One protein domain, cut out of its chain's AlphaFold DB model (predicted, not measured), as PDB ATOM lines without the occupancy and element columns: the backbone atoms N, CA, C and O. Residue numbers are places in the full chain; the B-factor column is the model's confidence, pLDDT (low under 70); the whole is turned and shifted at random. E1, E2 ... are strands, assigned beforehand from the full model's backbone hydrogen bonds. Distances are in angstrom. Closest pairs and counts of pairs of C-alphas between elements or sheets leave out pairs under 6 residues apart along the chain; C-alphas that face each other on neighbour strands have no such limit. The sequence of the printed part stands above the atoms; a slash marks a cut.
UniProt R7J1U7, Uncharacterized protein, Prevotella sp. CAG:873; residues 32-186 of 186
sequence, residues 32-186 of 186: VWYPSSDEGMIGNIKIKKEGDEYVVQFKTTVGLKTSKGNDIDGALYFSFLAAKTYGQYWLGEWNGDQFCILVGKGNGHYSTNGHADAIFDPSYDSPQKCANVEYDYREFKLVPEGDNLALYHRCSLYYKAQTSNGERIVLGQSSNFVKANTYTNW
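Overview. This is residues 32 to 186 of the 186 residues of an uncharacterized protein of Prevotella sp. CAG:873 (UniProt R7J1U7). A closed barrel of eight strands stands at one end of an elongated model, and its long strands E5, E8 and E9 run on as a ribbon toward a head at the other end. That head is made of the hairpin of E6 and E7, the far part of the hairpin of E9 and E10, and the loops of residues 104 to 132. The printed part has 155 residues with eleven named strands, E1 to E11 in chain order, and no named helix; it is all strand, with antiparallel neighbours throughout. It is only just compact, close to loose, with a radius of gyration of the C-alphas of 17.9 A and spans of 55 by 34 by 29 A.

Along the chain. Begin with E9, residues 148 to 163, the longest strand; find C-alpha 148 at (259.025, 228.613, 157.037) and go 44.6 A to C-alpha 163 at (235.603, 242.518, 192.402). E8, residues 133 to 145, is 37.7 A long, and E5, residues 75 to 85, 29.8 A. The ring also holds E1, residues 32 to 35, E2, residues 42 to 50, E3, residues 53 to 60, E4, residues 63 to 72, and E11, residues 178 to 185. E4 is 26.8 A long and bends by 51 degrees at residue 68. E10, residues 166 to 174, bends by 58 degrees at residue 171. E6, residues 89 to 94, and E7, residues 97 to 103, form a separate sheet. E11 ends at C-alpha 185, (256.164, 233.495, 152.622).

Arrangement. Go round the barrel by E1, E2, E3, E4, E5, E8, E9, E11 and back to E1. E1 to E5 form a meander, each strand the antiparallel neighbour of the one before, and E8, E9 and E10 form another. In the hairpin of E8 and E9, at 159 degrees, look for N 141 and O 152, 2.9 A apart. E5 and E8 have N 78 and O 140 at 3.0 A. The ring closes where N 34 of E1 and O 184 of E11 are 2.9 A apart. Beside E9, E8 lies on one side; E11, beside residues 148 to 153, and E10, beside residues 155 to 163, lie on the other. N 159 of E9 and O 171 of E10 are 2.9 A apart. In the hairpin of E6 and E7, N 92 and O 100 are 2.8 A apart. The closest C-alphas of E7 and E10 are those of Ile 101 and Leu 171, 7.8 A. E6 and E11 are apart.

Size, cuts and confidence. The C-alphas of Gln 128 and Trp 186, the two farthest apart, are separated by 55.3 A. The printed part has no cut and ends at the chain's last residue, 186. Look between E7 and E8 for the long link, 29 residues; in it residues 114 to 115 pair with residues 100 to 101 of E7, and residues 118 to 119 with residues 171 to 172 of E10. The mean pLDDT of the printed part is 91.9; residues 106 to 110 and residue 186 are under 70.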
ATOM      1  N   VAL A  32     253.467 238.133 154.543       96.38
ATOM      2  CA  VAL A  32     252.209 237.410 154.357       96.38
ATOM      3  C   VAL A  32     252.537 235.933 154.223       96.38
ATOM      4  O   VAL A  32     253.218 235.496 153.307       96.38
ATOM      5  N   TRP A  33     252.030 235.172 155.175       96.19
ATOM      6  CA  TRP A  33     252.306 233.770 155.372       96.19
ATOM      7  C   TRP A  33     251.094 232.954 154.945       96.19
ATOM      8  O   TRP A  33     249.973 233.161 155.429       96.19
ATOM      9  N   TYR A  34     251.334 232.003 154.053       95.12
ATOM     10  CA  TYR A  34     250.325 231.124 153.477       95.12
ATOM     11  C   TYR A  34     250.472 229.724 154.065       95.12
ATOM     12  O   TYR A  34     251.597 229.218 154.116       95.12
ATOM     13  N   PRO A  35     249.381 229.107 154.546       95.50
ATOM     14  CA  PRO A  35     249.452 227.779 155.127       95.50
ATOM     15  C   PRO A  35     249.727 226.728 154.046       95.50
ATOM     16  O   PRO A  35     249.272 226.841 152.912       95.50
ATOM     17  N   SER A  36     250.433 225.667 154.424       93.19
ATOM     18  CA  SER A  36     250.709 224.515 153.558       93.19
ATOM     19  C   SER A  36     249.471 223.653 153.271       93.19
ATOM     20  O   SER A  36     249.463 222.877 152.320       93.19
ATOM     21  N   SER A  37     248.430 223.796 154.093       88.69
ATOM     22  CA  SER A  37     247.123 223.157 153.936       88.69
ATOM     23  C   SER A  37     246.016 224.147 154.289       88.69
ATOM     24  O   SER A  37     246.133 224.859 155.287       88.69
ATOM     25  N   ASP A  38     244.928 224.151 153.518       83.44
ATOM     26  CA  ASP A  38     243.707 224.906 153.839       83.44
ATOM     27  C   ASP A  38     242.873 224.242 154.953       83.44
ATOM     28  O   ASP A  38     241.864 224.792 155.404       83.44
ATOM     29  N   GLU A  39     243.282 223.059 155.417       78.38
ATOM     30  CA  GLU A  39     242.676 222.388 156.560       78.38
ATOM     31  C   GLU A  39     243.135 223.041 157.873       78.38
ATOM     32  O   GLU A  39     244.327 223.184 158.149       78.38
ATOM     33  N   GLY A  40     242.175 223.417 158.721       78.25
ATOM     34  CA  GLY A  40     242.446 223.916 160.067       78.25
ATOM     35  C   GLY A  40     241.682 225.185 160.432       78.25
ATOM     36  O   GLY A  40     240.829 225.681 159.701       78.25
ATOM     37  N   MET A  41     241.971 225.703 161.627       81.81
ATOM     38  CA  MET A  41     241.266 226.860 162.193       81.81
ATOM     39  C   MET A  41     241.777 228.204 161.651       81.81
ATOM     40  O   MET A  41     241.039 229.190 161.705       81.81
ATOM     41  N   ILE A  42     243.024 228.255 161.170       92.50
ATOM     42  CA  ILE A  42     243.730 229.488 160.805       92.50
ATOM     43  C   ILE A  42     244.169 229.417 159.343       92.50
ATOM     44  O   ILE A  42     244.899 228.513 158.958       92.50
ATOM     45  N   GLY A  43     243.713 230.381 158.543       93.06
ATOM     46  CA  GLY A  43     244.150 230.575 157.159       93.06
ATOM     47  C   GLY A  43     245.402 231.447 157.084       93.06
ATOM     48  O   GLY A  43     246.246 231.407 157.975       93.06
ATOM     49  N   ASN A  44     245.505 232.271 156.039       95.00
ATOM     50  CA  ASN A  44     246.635 233.186 155.838       95.00
ATOM     51  C   ASN A  44     246.860 234.106 157.046       95.00
ATOM     52  O   ASN A  44     245.896 234.596 157.654       95.00
ATOM     53  N   ILE A  45     248.130 234.382 157.333       96.75
ATOM     54  CA  ILE A  45     248.579 235.239 158.430       96.75
ATOM     55  C   ILE A  45     249.403 236.382 157.842       96.75
ATOM     56  O   ILE A  45     250.322 236.167 157.067       96.75
ATOM     57  N   LYS A  46     249.091 237.615 158.215       97.06
ATOM     58  CA  LYS A  46     249.854 238.807 157.867       97.06
ATOM     59  C   LYS A  46     250.448 239.399 159.131       97.06
ATOM     60  O   LYS A  46     249.712 239.678 160.076       97.06
ATOM     61  N   ILE A  47     251.754 239.610 159.124       97.31
ATOM     62  CA  ILE A  47     252.510 240.082 160.280       97.31
ATOM     63  C   ILE A  47     253.231 241.359 159.882       97.31
ATOM     64  O   ILE A  47     253.800 241.455 158.794       97.31
ATOM     65  N   LYS A  48     253.170 242.350 160.762       95.62
ATOM     66  CA  LYS A  48     253.886 243.616 160.635       95.62
ATOM     67  C   LYS A  48     254.446 244.006 161.984       95.62
ATOM     68  O   LYS A  48     253.824 243.698 163.001       95.62
ATOM     69  N   LYS A  49     255.550 244.736 161.992       93.69
ATOM     70  CA  LYS A  49     256.048 245.370 163.206       93.69
ATOM     71  C   LYS A  49     255.490 246.787 163.340       93.69
ATOM     72  O   LYS A  49     255.517 247.569 162.392       93.69
ATOM     73  N   GLU A  50     254.959 247.113 164.514       90.69
ATOM     74  CA  GLU A  50     254.474 248.448 164.872       90.69
ATOM     75  C   GLU A  50     255.172 248.894 166.165       90.69
ATOM     76  O   GLU A  50     254.730 248.608 167.275       90.69
ATOM     77  N   GLY A  51     256.308 249.584 166.013       86.06
ATOM     78  CA  GLY A  51     257.181 249.924 167.139       86.06
ATOM     79  C   GLY A  51     257.891 248.685 167.689       86.06
ATOM     80  O   GLY A  51     258.582 247.987 166.945       86.06
ATOM     81  N   ASP A  52     257.710 248.421 168.983       84.56
ATOM     82  CA  ASP A  52     258.312 247.274 169.679       84.56
ATOM     83  C   ASP A  52     257.416 246.022 169.671       84.56
ATOM     84  O   ASP A  52     257.837 244.957 170.119       84.56
ATOM     85  N   GLU A  53     256.192 246.125 169.151       88.44
ATOM     86  CA  GLU A  53     255.223 245.029 169.101       88.44
ATOM     87  C   GLU A  53     255.001 244.547 167.661       88.44
ATOM     88  O   GLU A  53     255.166 245.291 166.690       88.44
ATOM     89  N   TYR A  54     254.557 243.299 167.516       95.25
ATOM     90  CA  TYR A  54     254.023 242.809 166.250       95.25
ATOM     91  C   TYR A  54     252.504 242.976 166.211       95.25
ATOM     92  O   TYR A  54     251.808 242.790 167.209       95.25
ATOM     93  N   VAL A  55     251.967 243.250 165.030       96.94
ATOM     94  CA  VAL A  55     250.538 243.154 164.732       96.94
ATOM     95  C   VAL A  55     250.326 241.974 163.798       96.94
ATOM     96  O   VAL A  55     250.882 241.914 162.701       96.94
ATOM     97  N   VAL A  56     249.502 241.029 164.245       97.62
ATOM     98  CA  VAL A  56     249.219 239.767 163.562       97.62
ATOM     99  C   VAL A  56     247.756 239.757 163.142       97.62
ATOM    100  O   VAL A  56     246.852 239.731 163.978       97.62
ATOM    101  N   GLN A  57     247.510 239.773 161.838       97.44
ATOM    102  CA  GLN A  57     246.185 239.644 161.243       97.44
ATOM    103  C   GLN A  57     246.042 238.261 160.614       97.44
ATOM    104  O   GLN A  57     246.902 237.840 159.854       97.44
ATOM    105  N   PHE A  58     244.959 237.549 160.896       95.19
ATOM    106  CA  PHE A  58     244.794 236.168 160.447       95.19
ATOM    107  C   PHE A  58     243.331 235.816 160.205       95.19
ATOM    108  O   PHE A  58     242.419 236.319 160.871       95.19
ATOM    109  N   LYS A  59     243.090 234.949 159.220       91.81
ATOM    110  CA  LYS A  59     241.747 234.458 158.902       91.81
ATOM    111  C   LYS A  59     241.394 233.284 159.811       91.81
ATOM    112  O   LYS A  59     242.159 232.334 159.907       91.81
ATOM    113  N   THR A  60     240.221 233.333 160.427       90.62
ATOM    114  CA  THR A  60     239.626 232.218 161.181       90.62
ATOM    115  C   THR A  60     238.369 231.709 160.478       90.62
ATOM    116  O   THR A  60     237.862 232.360 159.557       90.62
ATOM    117  N   THR A  61     237.808 230.593 160.944       85.19
ATOM    118  CA  THR A  61     236.509 230.074 160.469       85.19
ATOM    119  C   THR A  61     235.347 231.053 160.675       85.19
ATOM    120  O   THR A  61     234.367 231.004 159.939       85.19
ATOM    121  N   VAL A  62     235.466 231.980 161.632       84.56
ATOM    122  CA  VAL A  62     234.447 232.995 161.958       84.56
ATOM    123  C   VAL A  62     234.791 234.393 161.429       84.56
ATOM    124  O   VAL A  62     234.143 235.372 161.793       84.56
ATOM    125  N   GLY A  63     235.821 234.512 160.584       89.00
ATOM    126  CA  GLY A  63     236.224 235.766 159.945       89.00
ATOM    127  C   GLY A  63     237.639 236.226 160.294       89.00
ATOM    128  O   GLY A  63     238.439 235.491 160.874       89.00
ATOM    129  N   LEU A  64     237.965 237.454 159.895       94.19
ATOM    130  CA  LEU A  64     239.286 238.049 160.092       94.19
ATOM    131  C   LEU A  64     239.469 238.499 161.547       94.19
ATOM    132  O   LEU A  64     238.593 239.150 162.117       94.19
ATOM    133  N   LYS A  65     240.614 238.169 162.140       95.50
ATOM    134  CA  LYS A  65     241.026 238.619 163.473       95.50
ATOM    135  C   LYS A  65     242.344 239.379 163.372       95.50
ATOM    136  O   LYS A  65     243.145 239.122 162.478       95.50
ATOM    137  N   THR A  66     242.555 240.291 164.313       95.56
ATOM    138  CA  THR A  66     243.818 241.005 164.502       95.56
ATOM    139  C   THR A  66     244.184 240.925 165.975       95.56
ATOM    140  O   THR A  66     243.314 241.091 166.832       95.56
ATOM    141  N   SER A  67     245.451 240.664 166.267       95.56
ATOM    142  CA  SER A  67     245.985 240.611 167.621       95.56
ATOM    143  C   SER A  67     247.377 241.219 167.685       95.56
ATOM    144  O   SER A  67     248.064 241.325 166.669       95.56
ATOM    145  N   LYS A  68     247.787 241.603 168.891       96.25
ATOM    146  CA  LYS A  68     249.178 241.935 169.177       96.25
ATOM    147  C   LYS A  68     249.977 240.648 169.357       96.25
ATOM    148  O   LYS A  68     249.491 239.689 169.960       96.25
ATOM    149  N   GLY A  69     251.187 240.645 168.825       95.31
ATOM    150  CA  GLY A  69     252.142 239.558 168.931       95.31
ATOM    151  C   GLY A  69     253.371 239.980 169.727       95.31
ATOM    152  O   GLY A  69     253.852 241.103 169.575       95.31
ATOM    153  N   ASN A  70     253.881 239.067 170.547       93.56
ATOM    154  CA  ASN A  70     255.120 239.242 171.299       93.56
ATOM    155  C   ASN A  70     256.122 238.166 170.886       93.56
ATOM    156  O   ASN A  70     255.782 236.982 170.900       93.56
ATOM    157  N   ASP A  71     257.335 238.578 170.529       92.75
ATOM    158  CA  ASP A  71     258.453 237.656 170.337       92.75
ATOM    159  C   ASP A  71     259.014 237.270 171.709       92.75
ATOM    160  O   ASP A  71     259.460 238.126 172.477       92.75
ATOM    161  N   ILE A  72     258.925 235.983 172.035       91.62
ATOM    162  CA  ILE A  72     259.433 235.409 173.277       91.62
ATOM    163  C   ILE A  72     260.288 234.208 172.892       91.62
ATOM    164  O   ILE A  72     259.780 233.221 172.355       91.62
ATOM    165  N   ASP A  73     261.586 234.304 173.174       90.75
ATOM    166  CA  ASP A  73     262.581 233.265 172.896       90.75
ATOM    167  C   ASP A  73     262.572 232.778 171.431       90.75
ATOM    168  O   ASP A  73     262.725 231.587 171.152       90.75
ATOM    169  N   GLY A  74     262.385 233.703 170.480       91.50
ATOM    170  CA  GLY A  74     262.416 233.417 169.045       91.50
ATOM    171  C   GLY A  74     261.131 232.798 168.498       91.50
ATOM    172  O   GLY A  74     261.129 232.281 167.383       91.50
ATOM    173  N   ALA A  75     260.037 232.827 169.261       95.81
ATOM    174  CA  ALA A  75     258.712 232.442 168.800       95.81
ATOM    175  C   ALA A  75     257.734 233.607 168.972       95.81
ATOM    176  O   ALA A  75     257.660 234.229 170.031       95.81
ATOM    177  N   LEU A  76     256.930 233.867 167.941       96.62
ATOM    178  CA  LEU A  76     255.927 234.923 167.979       96.62
ATOM    179  C   LEU A  76     254.621 234.393 168.572       96.62
ATOM    180  O   LEU A  76     253.919 233.611 167.927       96.62
ATOM    181  N   TYR A  77     254.273 234.850 169.773       96.88
ATOM    182  CA  TYR A  77     253.039 234.493 170.472       96.88
ATOM    183  C   TYR A  77     251.946 235.525 170.230       96.88
ATOM    184  O   TYR A  77     252.172 236.720 170.395       96.88
ATOM    185  N   PHE A  78     250.740 235.067 169.913       96.50
ATOM    186  CA  PHE A  78     249.554 235.910 169.760       96.50
ATOM    187  C   PHE A  78     248.297 235.121 170.134       96.50
ATOM    188  O   PHE A  78     248.307 233.893 170.219       96.50
ATOM    189  N   SER A  79     247.192 235.811 170.397       95.75
ATOM    190  CA  SER A  79     245.949 235.157 170.821       95.75
ATOM    191  C   SER A  79     244.715 235.967 170.456       95.75
ATOM    192  O   SER A  79     244.803 237.150 170.136       95.75
ATOM    193  N   PHE A  80     243.538 235.354 170.521       93.25
ATOM    194  CA  PHE A  80     242.288 236.105 170.528       93.25
ATOM    195  C   PHE A  80     241.286 235.489 171.497       93.25
ATOM    196  O   PHE A  80     241.290 234.282 171.739       93.25
ATOM    197  N   LEU A  81     240.401 236.338 172.021       93.75
ATOM    198  CA  LEU A  81     239.254 235.907 172.808       93.75
ATOM    199  C   LEU A  81     238.209 235.283 171.876       93.75
ATOM    200  O   LEU A  81     237.609 235.989 171.058       93.75
ATOM    201  N   ALA A  82     238.011 233.973 171.979       91.69
ATOM    202  CA  ALA A  82     237.039 233.232 171.186       91.69
ATOM    203  C   ALA A  82     235.637 233.292 171.793       91.69
ATOM    204  O   ALA A  82     234.671 233.501 171.058       91.69
ATOM    205  N   ALA A  83     235.526 233.157 173.115       91.19
ATOM    206  CA  ALA A  83     234.245 233.207 173.809       91.19
ATOM    207  C   ALA A  83     234.371 233.790 175.222       91.19
ATOM    208  O   ALA A  83     235.410 233.687 175.872       91.19
ATOM    209  N   LYS A  84     233.271 234.383 175.691       92.50
ATOM    210  CA  LYS A  84     233.068 234.804 177.079       92.50
ATOM    211  C   LYS A  84     231.784 234.148 177.581       92.50
ATOM    212  O   LYS A  84     230.723 234.395 177.005       92.50
ATOM    213  N   THR A  85     231.873 233.368 178.652       90.31
ATOM    214  CA  THR A  85     230.753 232.576 179.186       90.31
ATOM    215  C   THR A  85     230.553 232.878 180.674       90.31
ATOM    216  O   THR A  85     231.526 232.986 181.415       90.31
ATOM    217  N   TYR A  86     229.310 233.011 181.148       89.44
ATOM    218  CA  TYR A  86     229.000 233.425 182.529       89.44
ATOM    219  C   TYR A  86     228.438 232.283 183.373       89.44
ATOM    220  O   TYR A  86     227.241 232.034 183.310       89.44
ATOM    221  N   GLY A  87     229.267 231.643 184.197       89.81
ATOM    222  CA  GLY A  87     228.883 230.462 184.983       89.81
ATOM    223  C   GLY A  87     229.248 230.579 186.458       89.81
ATOM    224  O   GLY A  87     229.430 231.676 186.970       89.81
ATOM    225  N   GLN A  88     229.369 229.444 187.142       93.00
ATOM    226  CA  GLN A  88     229.987 229.355 188.467       93.00
ATOM    227  C   GLN A  88     231.135 228.359 188.387       93.00
ATOM    228  O   GLN A  88     230.909 227.210 188.008       93.00
ATOM    229  N   TYR A  89     232.338 228.799 188.746       94.50
ATOM    230  CA  TYR A  89     233.548 227.988 188.651       94.50
ATOM    231  C   TYR A  89     234.364 228.099 189.933       94.50
ATOM    232  O   TYR A  89     234.687 229.207 190.364       94.50
ATOM    233  N   TRP A  90     234.690 226.977 190.563       96.12
ATOM    234  CA  TRP A  90     235.452 226.970 191.812       96.12
ATOM    235  C   TRP A  90     236.418 225.795 191.868       96.12
ATOM    236  O   TRP A  90     236.220 224.784 191.203       96.12
ATOM    237  N   LEU A  91     237.468 225.943 192.659       97.38
ATOM    238  CA  LEU A  91     238.439 224.900 192.928       97.38
ATOM    239  C   LEU A  91     237.821 223.822 193.826       97.38
ATOM    240  O   LEU A  91     237.130 224.127 194.791       97.38
ATOM    241  N   GLY A  92     238.083 222.556 193.542       95.38
ATOM    242  CA  GLY A  92     237.612 221.446 194.352       95.38
ATOM    243  C   GLY A  92     238.245 220.126 193.939       95.38
ATOM    244  O   GLY A  92     239.309 220.094 193.320       95.38
ATOM    245  N   GLU A  93     237.580 219.036 194.302       95.44
ATOM    246  CA  GLU A  93     237.985 217.677 193.958       95.44
ATOM    247  C   GLU A  93     237.016 217.087 192.930       95.44
ATOM    248  O   GLU A  93     235.794 217.219 193.062       95.44
ATOM    249  N   TRP A  94     237.549 216.423 191.908       92.12
ATOM    250  CA  TRP A  94     236.753 215.684 190.935       92.12
ATOM    251  C   TRP A  94     237.409 214.342 190.626       92.12
ATOM    252  O   TRP A  94     238.575 214.286 190.268       92.12
ATOM    253  N   ASN A  95     236.649 213.249 190.754       92.00
ATOM    254  CA  ASN A  95     237.136 211.879 190.538       92.00
ATOM    255  C   ASN A  95     238.390 211.507 191.362       92.00
ATOM    256  O   ASN A  95     239.194 210.694 190.913       92.00
ATOM    257  N   GLY A  96     238.544 212.068 192.565       91.69
ATOM    258  CA  GLY A  96     239.702 211.829 193.433       91.69
ATOM    259  C   GLY A  96     240.916 212.715 193.134       91.69
ATOM    260  O   GLY A  96     241.857 212.718 193.925       91.69
ATOM    261  N   ASP A  97     240.885 213.495 192.050       91.81
ATOM    262  CA  ASP A  97     241.919 214.481 191.749       91.81
ATOM    263  C   ASP A  97     241.590 215.812 192.425       91.81
ATOM    264  O   ASP A  97     240.502 216.378 192.267       91.81
ATOM    265  N   GLN A  98     242.554 216.319 193.189       93.06
ATOM    266  CA  GLN A  98     242.483 217.646 193.788       93.06
ATOM    267  C   GLN A  98     242.808 218.734 192.761       93.06
ATOM    268  O   GLN A  98     243.376 218.480 191.697       93.06
ATOM    269  N   PHE A  99     242.487 219.975 193.127       94.50
ATOM    270  CA  PHE A  99     242.750 221.167 192.322       94.50
ATOM    271  C   PHE A  99     242.023 221.174 190.971       94.50
ATOM    272  O   PHE A  99     242.503 221.732 189.986       94.50
ATOM    273  N   CYS A 100     240.834 220.580 190.925       96.12
ATOM    274  CA  CYS A 100     239.962 220.652 189.766       96.12
ATOM    275  C   CYS A 100     239.104 221.916 189.806       96.12
ATOM    276  O   CYS A 100     238.558 222.281 190.842       96.12
ATOM    277  N   ILE A 101     238.931 222.552 188.658       95.69
ATOM    278  CA  ILE A 101     237.909 223.560 188.417       95.69
ATOM    279  C   ILE A 101     236.589 222.824 188.206       95.69
ATOM    280  O   ILE A 101     236.417 222.058 187.256       95.69
ATOM    281  N   LEU A 102     235.666 223.031 189.134       94.38
ATOM    282  CA  LEU A 102     234.319 222.487 189.126       94.38
ATOM    283  C   LEU A 102     233.361 223.494 188.502       94.38
ATOM    284  O   LEU A 102     233.452 224.692 188.769       94.38
ATOM    285  N   VAL A 103     232.422 222.997 187.698       90.62
ATOM    286  CA  VAL A 103     231.432 223.816 186.993       90.62
ATOM    287  C   VAL A 103     230.054 223.656 187.631       90.62
ATOM    288  O   VAL A 103     229.509 222.552 187.733       90.62
ATOM    289  N   GLY A 104     229.434 224.775 187.998       86.69
ATOM    290  CA  GLY A 104     228.035 224.816 188.404       86.69
ATOM    291  C   GLY A 104     227.119 224.565 187.207       86.69
ATOM    292  O   GLY A 104     227.050 225.383 186.297       86.69
ATOM    293  N   LYS A 105     226.376 223.452 187.210       71.88
ATOM    294  CA  LYS A 105     225.475 223.060 186.103       71.88
ATOM    295  C   LYS A 105     224.122 223.792 186.077       71.88
ATOM    296  O   LYS A 105     223.199 223.364 185.385       71.88
ATOM    297  N   GLY A 106     223.974 224.881 186.830       62.81
ATOM    298  CA  GLY A 106     222.784 225.733 186.763       62.81
ATOM    299  C   GLY A 106     222.720 226.518 185.445       62.81
ATOM    300  O   GLY A 106     223.749 226.836 184.859       62.81
ATOM    301  N   ASN A 107     221.510 226.858 184.988       53.88
ATOM    302  CA  ASN A 107     221.261 227.809 183.889       53.88
ATOM    303  C   ASN A 107     221.852 227.455 182.504       53.88
ATOM    304  O   ASN A 107     222.177 228.350 181.730       53.88
ATOM    305  N   GLY A 108     221.950 226.167 182.153       54.69
ATOM    306  CA  GLY A 108     222.288 225.755 180.781       54.69
ATOM    307  C   GLY A 108     223.773 225.856 180.418       54.69
ATOM    308  O   GLY A 108     224.105 226.019 179.246       54.69
ATOM    309  N   HIS A 109     224.666 225.761 181.407       61.12
ATOM    310  CA  HIS A 109     226.110 225.714 181.180       61.12
ATOM    311  C   HIS A 109     226.593 224.364 180.633       61.12
ATOM    312  O   HIS A 109     226.225 223.311 181.153       61.12
ATOM    313  N   TYR A 110     227.476 224.414 179.628       64.88
ATOM    314  CA  TYR A 110     228.073 223.242 178.967       64.88
ATOM    315  C   TYR A 110     229.570 223.042 179.271       64.88
ATOM    316  O   TYR A 110     230.180 222.138 178.702       64.88
ATOM    317  N   SER A 111     230.177 223.864 180.138       73.94
ATOM    318  CA  SER A 111     231.592 223.705 180.510       73.94
ATOM    319  C   SER A 111     231.811 222.398 181.284       73.94
ATOM    320  O   SER A 111     230.906 221.872 181.941       73.94
ATOM    321  N   THR A 112     233.021 221.857 181.195       79.62
ATOM    322  CA  THR A 112     233.408 220.591 181.822       79.62
ATOM    323  C   THR A 112     234.311 220.834 183.024       79.62
ATOM    324  O   THR A 112     235.022 221.830 183.088       79.62
ATOM    325  N   ASN A 113     234.275 219.912 183.988       90.12
ATOM    326  CA  ASN A 113     235.259 219.917 185.063       90.12
ATOM    327  C   ASN A 113     236.642 219.593 184.481       90.12
ATOM    328  O   ASN A 113     236.752 218.779 183.558       90.12
ATOM    329  N   GLY A 114     237.693 220.181 185.041       90.81
ATOM    330  CA  GLY A 114     239.060 219.951 184.583       90.81
ATOM    331  C   GLY A 114     240.091 220.352 185.624       90.81
ATOM    332  O   GLY A 114     239.764 221.050 186.575       90.81
ATOM    333  N   HIS A 115     241.327 219.886 185.483       94.31
ATOM    334  CA  HIS A 115     242.407 220.287 186.383       94.31
ATOM    335  C   HIS A 115     242.769 221.767 186.177       94.31
ATOM    336  O   HIS A 115     242.742 222.254 185.047       94.31
ATOM    337  N   ALA A 116     243.081 222.483 187.258       95.62
ATOM    338  CA  ALA A 116     243.587 223.847 187.186       95.62
ATOM    339  C   ALA A 116     245.102 223.829 186.959       95.62
ATOM    340  O   ALA A 116     245.855 223.395 187.826       95.62
ATOM    341  N   ASP A 117     245.561 224.373 185.835       95.00
ATOM    342  CA  ASP A 117     246.998 224.510 185.557       95.00
ATOM    343  C   ASP A 117     247.587 225.780 186.194       95.00
ATOM    344  O   ASP A 117     248.802 225.911 186.353       95.00
ATOM    345  N   ALA A 118     246.725 226.729 186.573       96.69
ATOM    346  CA  ALA A 118     247.103 227.937 187.293       96.69
ATOM    347  C   ALA A 118     246.066 228.302 188.365       96.69
ATOM    348  O   ALA A 118     244.876 228.455 188.084       96.69
ATOM    349  N   ILE A 119     246.536 228.517 189.595       97.56
ATOM    350  CA  ILE A 119     245.721 228.968 190.727       97.56
ATOM    351  C   ILE A 119     246.270 230.317 191.193       97.56
ATOM    352  O   ILE A 119     247.294 230.386 191.868       97.56
ATOM    353  N   PHE A 120     245.591 231.401 190.815       97.06
ATOM    354  CA  PHE A 120     245.963 232.769 191.199       97.06
ATOM    355  C   PHE A 120     245.321 233.189 192.524       97.06
ATOM    356  O   PHE A 120     245.820 234.086 193.207       97.06
ATOM    357  N   ASP A 121     244.187 232.580 192.877       96.25
ATOM    358  CA  ASP A 121     243.537 232.743 194.173       96.25
ATOM    359  C   ASP A 121     242.905 231.419 194.630       96.25
ATOM    360  O   ASP A 121     241.828 231.059 194.146       96.25
ATOM    361  N   PRO A 122     243.530 230.690 195.569       96.38
ATOM    362  CA  PRO A 122     242.997 229.415 196.039       96.38
ATOM    363  C   PRO A 122     241.723 229.573 196.873       96.38
ATOM    364  O   PRO A 122     241.052 228.585 197.126       96.38
ATOM    365  N   SER A 123     241.360 230.792 197.294       96.19
ATOM    366  CA  SER A 123     240.163 231.018 198.110       96.19
ATOM    367  C   SER A 123     238.854 230.983 197.315       96.19
ATOM    368  O   SER A 123     237.790 231.221 197.885       96.19
ATOM    369  N   TYR A 124     238.930 230.745 196.004       96.25
ATOM    370  CA  TYR A 124     237.784 230.512 195.134       96.25
ATOM    371  C   TYR A 124     237.502 229.010 195.017       96.25
ATOM    372  O   TYR A 124     237.663 228.420 193.951       96.25
ATOM    373  N   ASP A 125     237.126 228.392 196.133       96.12
ATOM    374  CA  ASP A 125     237.088 226.940 196.370       96.12
ATOM    375  C   ASP A 125     235.688 226.399 196.713       96.12
ATOM    376  O   ASP A 125     235.519 225.264 197.160       96.12
ATOM    377  N   SER A 126     234.647 227.208 196.517       94.31
ATOM    378  CA  SER A 126     233.271 226.812 196.810       94.31
ATOM    379  C   SER A 126     232.255 227.492 195.891       94.31
ATOM    380  O   SER A 126     232.522 228.570 195.354       94.31
ATOM    381  N   PRO A 127     231.036 226.942 195.750       90.56
ATOM    382  CA  PRO A 127     229.959 227.601 195.007       90.56
ATOM    383  C   PRO A 127     229.614 229.007 195.527       90.56
ATOM    384  O   PRO A 127     229.189 229.865 194.755       90.56
ATOM    385  N   GLN A 128     229.791 229.259 196.830       91.69
ATOM    386  CA  GLN A 128     229.526 230.551 197.472       91.69
ATOM    387  C   GLN A 128     230.623 231.584 197.193       91.69
ATOM    388  O   GLN A 128     230.359 232.786 197.238       91.69
ATOM    389  N   LYS A 129     231.839 231.127 196.885       94.00
ATOM    390  CA  LYS A 129     232.971 231.965 196.504       94.00
ATOM    391  C   LYS A 129     233.616 231.388 195.248       94.00
ATOM    392  O   LYS A 129     234.628 230.702 195.298       94.00
ATOM    393  N   CYS A 130     232.986 231.668 194.112       94.31
ATOM    394  CA  CYS A 130     233.363 231.148 192.802       94.31
ATOM    395  C   CYS A 130     233.685 232.277 191.812       94.31
ATOM    396  O   CYS A 130     233.264 233.427 191.974       94.31
ATOM    397  N   ALA A 131     234.469 231.952 190.787       95.19
ATOM    398  CA  ALA A 131     234.558 232.768 189.590       95.19
ATOM    399  C   ALA A 131     233.213 232.725 188.859       95.19
ATOM    400  O   ALA A 131     232.530 231.698 188.864       95.19
ATOM    401  N   ASN A 132     232.852 233.830 188.214       92.69
ATOM    402  CA  ASN A 132     231.557 233.974 187.553       92.69
ATOM    403  C   ASN A 132     231.646 234.221 186.043       92.69
ATOM    404  O   ASN A 132     230.629 234.378 185.367       92.69
ATOM    405  N   VAL A 133     232.863 234.243 185.502       93.06
ATOM    406  CA  VAL A 133     233.119 234.418 184.075       93.06
ATOM    407  C   VAL A 133     234.257 233.500 183.644       93.06
ATOM    408  O   VAL A 133     235.280 233.435 184.315       93.06
ATOM    409  N   GLU A 134     234.098 232.841 182.508       93.69
ATOM    410  CA  GLU A 134     235.128 232.088 181.796       93.69
ATOM    411  C   GLU A 134     235.452 232.825 180.492       93.69
ATOM    412  O   GLU A 134     234.552 233.238 179.756       93.69
ATOM    413  N   TYR A 135     236.739 233.014 180.222       94.94
ATOM    414  CA  TYR A 135     237.249 233.542 178.963       94.94
ATOM    415  C   TYR A 135     237.997 232.428 178.225       94.94
ATOM    416  O   TYR A 135     239.038 231.990 178.712       94.94
ATOM    417  N   ASP A 136     237.501 232.013 177.056       94.19
ATOM    418  CA  ASP A 136     238.181 231.074 176.151       94.19
ATOM    419  C   ASP A 136     239.081 231.847 175.188       94.19
ATOM    420  O   ASP A 136     238.604 232.557 174.296       94.19
ATOM    421  N   TYR A 137     240.390 231.702 175.366       94.94
ATOM    422  CA  TYR A 137     241.398 232.204 174.451       94.94
ATOM    423  C   TYR A 137     241.918 231.090 173.554       94.94
ATOM    424  O   TYR A 137     242.383 230.040 174.007       94.94
ATOM    425  N   ARG A 138     241.947 231.383 172.253       94.94
ATOM    426  CA  ARG A 138     242.760 230.630 171.300       94.94
ATOM    427  C   ARG A 138     244.121 231.291 171.249       94.94
ATOM    428  O   ARG A 138     244.237 232.452 170.849       94.94
ATOM    429  N   GLU A 139     245.126 230.557 171.697       96.31
ATOM    430  CA  GLU A 139     246.506 231.017 171.755       96.31
ATOM    431  C   GLU A 139     247.329 230.320 170.682       96.31
ATOM    432  O   GLU A 139     247.154 229.128 170.418       96.31
ATOM    433  N   PHE A 140     248.249 231.070 170.091       97.00
ATOM    434  CA  PHE A 140     249.081 230.642 168.983       97.00
ATOM    435  C   PHE A 140     250.531 231.003 169.248       97.00
ATOM    436  O   PHE A 140     250.822 232.019 169.885       97.00
ATOM    437  N   LYS A 141     251.434 230.197 168.699       97.00
ATOM    438  CA  LYS A 141     252.827 230.589 168.513       97.00
ATOM    439  C   LYS A 141     253.312 230.194 167.128       97.00
ATOM    440  O   LYS A 141     253.026 229.086 166.671       97.00
ATOM    441  N   LEU A 142     254.035 231.098 166.482       97.44
ATOM    442  CA  LEU A 142     254.759 230.832 165.245       97.44
ATOM    443  C   LEU A 142     256.226 230.611 165.584       97.44
ATOM    444  O   LEU A 142     256.856 231.468 166.200       97.44
ATOM    445  N   VAL A 143     256.743 229.450 165.200       97.00
ATOM    446  CA  VAL A 143     258.130 229.054 165.438       97.00
ATOM    447  C   VAL A 143     258.856 228.998 164.093       97.00
ATOM    448  O   VAL A 143     258.395 228.273 163.209       97.00
ATOM    449  N   PRO A 144     259.960 229.736 163.922       95.25
ATOM    450  CA  PRO A 144     260.833 229.626 162.759       95.25
ATOM    451  C   PRO A 144     261.322 228.191 162.497       95.25
ATOM    452  O   PRO A 144     261.854 227.535 163.393       95.25
ATOM    453  N   GLU A 145     261.160 227.704 161.265       92.69
ATOM    454  CA  GLU A 145     261.643 226.401 160.779       92.69
ATOM    455  C   GLU A 145     262.276 226.575 159.378       92.69
ATOM    456  O   GLU A 145     261.653 226.297 158.351       92.69
ATOM    457  N   GLY A 146     263.524 227.055 159.322       89.19
ATOM    458  CA  GLY A 146     264.179 227.411 158.054       89.19
ATOM    459  C   GLY A 146     263.493 228.621 157.421       89.19
ATOM    460  O   GLY A 146     263.222 229.585 158.114       89.19
ATOM    461  N   ASP A 147     263.129 228.571 156.143       90.56
ATOM    462  CA  ASP A 147     262.401 229.679 155.491       90.56
ATOM    463  C   ASP A 147     260.892 229.710 155.826       90.56
ATOM    464  O   ASP A 147     260.142 230.538 155.308       90.56
ATOM    465  N   ASN A 148     260.433 228.809 156.700       94.75
ATOM    466  CA  ASN A 148     259.025 228.613 157.037       94.75
ATOM    467  C   ASN A 148     258.713 228.998 158.487       94.75
ATOM    468  O   ASN A 148     259.602 229.106 159.331       94.75
ATOM    469  N   LEU A 149     257.421 229.107 158.802       95.88
ATOM    470  CA  LEU A 149     256.920 229.188 160.175       95.88
ATOM    471  C   LEU A 149     256.027 227.991 160.499       95.88
ATOM    472  O   LEU A 149     255.060 227.713 159.795       95.88
ATOM    473  N   ALA A 150     256.280 227.315 161.611       96.56
ATOM    474  CA  ALA A 150     255.352 226.342 162.165       96.56
ATOM    475  C   ALA A 150     254.372 227.021 163.123       96.56
ATOM    476  O   ALA A 150     254.771 227.626 164.119       96.56
ATOM    477  N   LEU A 151     253.077 226.879 162.847       97.12
ATOM    478  CA  LEU A 151     252.014 227.326 163.735       97.12
ATOM    479  C   LEU A 151     251.690 226.229 164.741       97.12
ATOM    480  O   LEU A 151     251.292 225.122 164.373       97.12
ATOM    481  N   TYR A 152     251.767 226.578 166.016       97.38
ATOM    482  CA  TYR A 152     251.229 225.786 167.110       97.38
ATOM    483  C   TYR A 152     250.058 226.534 167.729       97.38
ATOM    484  O   TYR A 152     250.065 227.764 167.784       97.38
ATOM    485  N   HIS A 153     249.077 225.800 168.240       95.69
ATOM    486  CA  HIS A 153     247.959 226.393 168.963       95.69
ATOM    487  C   HIS A 153     247.619 225.620 170.232       95.69
ATOM    488  O   HIS A 153     247.946 224.440 170.368       95.69
ATOM    489  N   ARG A 154     246.939 226.302 171.149       95.25
ATOM    490  CA  ARG A 154     246.289 225.715 172.321       95.25
ATOM    491  C   ARG A 154     245.006 226.470 172.649       95.25
ATOM    492  O   ARG A 154     244.746 227.543 172.099       95.25
ATOM    493  N   CYS A 155     244.218 225.905 173.553       94.62
ATOM    494  CA  CYS A 155     243.081 226.593 174.156       94.62
ATOM    495  C   CYS A 155     243.417 226.889 175.612       94.62
ATOM    496  O   CYS A 155     243.933 226.007 176.298       94.62
ATOM    497  N   SER A 156     243.105 228.097 176.067       95.44
ATOM    498  CA  SER A 156     243.260 228.500 177.462       95.44
ATOM    499  C   SER A 156     241.964 229.106 177.969       95.44
ATOM    500  O   SER A 156     241.408 230.010 177.351       95.44
ATOM    501  N   LEU A 157     241.507 228.625 179.113       95.50
ATOM    502  CA  LEU A 157     240.356 229.114 179.841       95.50
ATOM    503  C   LEU A 157     240.858 229.897 181.054       95.50
ATOM    504  O   LEU A 157     241.577 229.360 181.899       95.50
ATOM    505  N   TYR A 158     240.475 231.168 181.146       96.50
ATOM    506  CA  TYR A 158     240.738 231.991 182.325       96.50
ATOM    507  C   TYR A 158     239.437 232.310 183.040       96.50
ATOM    508  O   TYR A 158     238.521 232.912 182.472       96.50
ATOM    509  N   TYR A 159     239.387 231.952 184.316       95.75
ATOM    510  CA  TYR A 159     238.224 232.137 185.164       95.75
ATOM    511  C   TYR A 159     238.400 233.403 185.978       95.75
ATOM    512  O   TYR A 159     239.377 233.556 186.721       95.75
ATOM    513  N   LYS A 160     237.459 234.331 185.819       96.31
ATOM    514  CA  LYS A 160     237.490 235.631 186.473       96.31
ATOM    515  C   LYS A 160     236.368 235.783 187.483       96.31
ATOM    516  O   LYS A 160     235.239 235.343 187.266       96.31
ATOM    517  N   ALA A 161     236.697 236.464 188.569       95.12
ATOM    518  CA  ALA A 161     235.738 236.941 189.541       95.12
ATOM    519  C   ALA A 161     235.553 238.452 189.395       95.12
ATOM    520  O   ALA A 161     236.518 239.195 189.185       95.12
ATOM    521  N   GLN A 162     234.310 238.902 189.537       89.06
ATOM    522  CA  GLN A 162     234.005 240.321 189.690       89.06
ATOM    523  C   GLN A 162     234.417 240.782 191.091       89.06
ATOM    524  O   GLN A 162     234.029 240.183 192.094       89.06
ATOM    525  N   THR A 163     235.195 241.854 191.159       84.38
ATOM    526  CA  THR A 163     235.603 242.518 192.402       84.38
ATOM    527  C   THR A 163     235.176 243.984 192.363       84.38
ATOM    528  O   THR A 163     234.813 244.501 191.307       84.38
ATOM    529  N   SER A 164     235.266 244.693 193.492       86.31
ATOM    530  CA  SER A 164     235.011 246.142 193.531       86.31
ATOM    531  C   SER A 164     235.922 246.947 192.595       86.31
ATOM    532  O   SER A 164     235.558 248.047 192.195       86.31
ATOM    533  N   ASN A 165     237.086 246.397 192.228       85.75
ATOM    534  CA  ASN A 165     238.088 247.039 191.375       85.75
ATOM    535  C   ASN A 165     238.059 246.508 189.925       85.75
ATOM    536  O   ASN A 165     238.991 246.759 189.164       85.75
ATOM    537  N   GLY A 166     237.015 245.760 189.547       89.69
ATOM    538  CA  GLY A 166     236.859 245.149 188.226       89.69
ATOM    539  C   GLY A 166     237.071 243.634 188.220       89.69
ATOM    540  O   GLY A 166     237.014 242.967 189.255       89.69
ATOM    541  N   GLU A 167     237.297 243.075 187.032       92.31
ATOM    542  CA  GLU A 167     237.503 241.638 186.845       92.31
ATOM    543  C   GLU A 167     238.939 241.221 187.185       92.31
ATOM    544  O   GLU A 167     239.904 241.786 186.668       92.31
ATOM    545  N   ARG A 168     239.082 240.162 187.984       94.81
ATOM    546  CA  ARG A 168     240.370 239.547 188.329       94.81
ATOM    547  C   ARG A 168     240.382 238.083 187.909       94.81
ATOM    548  O   ARG A 168     239.423 237.374 188.187       94.81
ATOM    549  N   ILE A 169     241.481 237.623 187.310       96.38
ATOM    550  CA  ILE A 169     241.723 236.193 187.063       96.38
ATOM    551  C   ILE A 169     242.020 235.500 188.396       96.38
ATOM    552  O   ILE A 169     242.842 235.985 189.175       96.38
ATOM    553  N   VAL A 170     241.343 234.383 188.652       97.44
ATOM    554  CA  VAL A 170     241.481 233.603 189.891       97.44
ATOM    555  C   VAL A 170     241.926 232.167 189.627       97.44
ATOM    556  O   VAL A 170     242.724 231.641 190.397       97.44
ATOM    557  N   LEU A 171     241.505 231.570 188.507       97.25
ATOM    558  CA  LEU A 171     241.902 230.224 188.076       97.25
ATOM    559  C   LEU A 171     242.209 230.226 186.571       97.25
ATOM    560  O   LEU A 171     241.680 231.057 185.825       97.25
ATOM    561  N   GLY A 172     243.040 229.290 186.127       96.56
ATOM    562  CA  GLY A 172     243.368 229.069 184.725       96.56
ATOM    563  C   GLY A 172     243.519 227.586 184.401       96.56
ATOM    564  O   GLY A 172     243.968 226.800 185.235       96.56
ATOM    565  N   GLN A 173     243.146 227.230 183.179       94.69
ATOM    566  CA  GLN A 173     243.279 225.892 182.612       94.69
ATOM    567  C   GLN A 173     243.674 226.025 181.142       94.69
ATOM    568  O   GLN A 173     243.091 226.829 180.420       94.69
ATOM    569  N   SER A 174     244.625 225.233 180.668       94.44
ATOM    570  CA  SER A 174     245.136 225.298 179.305       94.44
ATOM    571  C   SER A 174     245.453 223.913 178.760       94.44
ATOM    572  O   SER A 174     245.985 223.045 179.444       94.44
ATOM    573  N   SER A 175     245.210 223.708 177.468       93.62
ATOM    574  CA  SER A 175     245.757 222.541 176.780       93.62
ATOM    575  C   SER A 175     247.249 222.725 176.485       93.62
ATOM    576  O   SER A 175     247.775 223.842 176.438       93.62
ATOM    577  N   ASN A 176     247.929 221.623 176.173       94.94
ATOM    578  CA  ASN A 176     249.253 221.691 175.563       94.94
ATOM    579  C   ASN A 176     249.184 222.349 174.177       94.94
ATOM    580  O   ASN A 176     248.161 222.279 173.488       94.94
ATOM    581  N   PHE A 177     250.293 222.965 173.766       96.19
ATOM    582  CA  PHE A 177     250.464 223.401 172.384       96.19
ATOM    583  C   PHE A 177     250.592 222.190 171.465       96.19
ATOM    584  O   PHE A 177     251.401 221.297 171.712       96.19
ATOM    585  N   VAL A 178     249.840 222.205 170.369       95.62
ATOM    586  CA  VAL A 178     249.912 221.205 169.302       95.62
ATOM    587  C   VAL A 178     250.222 221.894 167.979       95.62
ATOM    588  O   VAL A 178     249.747 223.006 167.731       95.62
ATOM    589  N   LYS A 179     251.059 221.270 167.140       95.06
ATOM    590  CA  LYS A 179     251.372 221.794 165.801       95.06
ATOM    591  C   LYS A 179     250.110 221.695 164.943       95.06
ATOM    592  O   LYS A 179     249.527 220.621 164.851       95.06
ATOM    593  N   ALA A 180     249.700 222.807 164.341       93.56
ATOM    594  CA  ALA A 180     248.533 222.880 163.464       93.56
ATOM    595  C   ALA A 180     248.921 222.883 161.988       93.56
ATOM    596  O   ALA A 180     248.313 222.174 161.197       93.56
ATOM    597  N   ASN A 181     249.889 223.715 161.601       95.25
ATOM    598  CA  ASN A 181     250.222 223.919 160.193       95.25
ATOM    599  C   ASN A 181     251.659 224.434 160.043       95.25
ATOM    600  O   ASN A 181     252.299 224.831 161.020       95.25
ATOM    601  N   THR A 182     252.142 224.444 158.808       95.81
ATOM    602  CA  THR A 182     253.387 225.099 158.401       95.81
ATOM    603  C   THR A 182     253.043 226.192 157.400       95.81
ATOM    604  O   THR A 182     252.116 226.036 156.612       95.81
ATOM    605  N   TYR A 183     253.771 227.295 157.441       96.00
ATOM    606  CA  TYR A 183     253.518 228.483 156.653       96.00
ATOM    607  C   TYR A 183     254.753 228.898 155.871       96.00
ATOM    608  O   TYR A 183     255.866 228.861 156.389       96.00
ATOM    609  N   THR A 184     254.520 229.365 154.655       94.88
ATOM    610  CA  THR A 184     255.539 229.860 153.726       94.88
ATOM    611  C   THR A 184     255.239 231.306 153.332       94.88
ATOM    612  O   THR A 184     254.065 231.677 153.239       94.88
ATOM    613  N   ASN A 185     256.272 232.101 153.064       90.00
ATOM    614  CA  ASN A 185     256.164 233.495 152.622       90.00
ATOM    615  C   ASN A 185     256.472 233.565 151.113       90.00
ATOM    616  O   ASN A 185     257.586 233.222 150.717       90.00
ATOM    617  N   TRP A 186     255.492 233.943 150.282       69.75
ATOM    618  CA  TRP A 186     255.631 234.083 148.821       69.75
ATOM    619  C   TRP A 186     254.974 235.372 148.329       69.75
ATOM    620  O   TRP A 186     253.897 235.723 148.868       69.75
TER     621      TRP A 186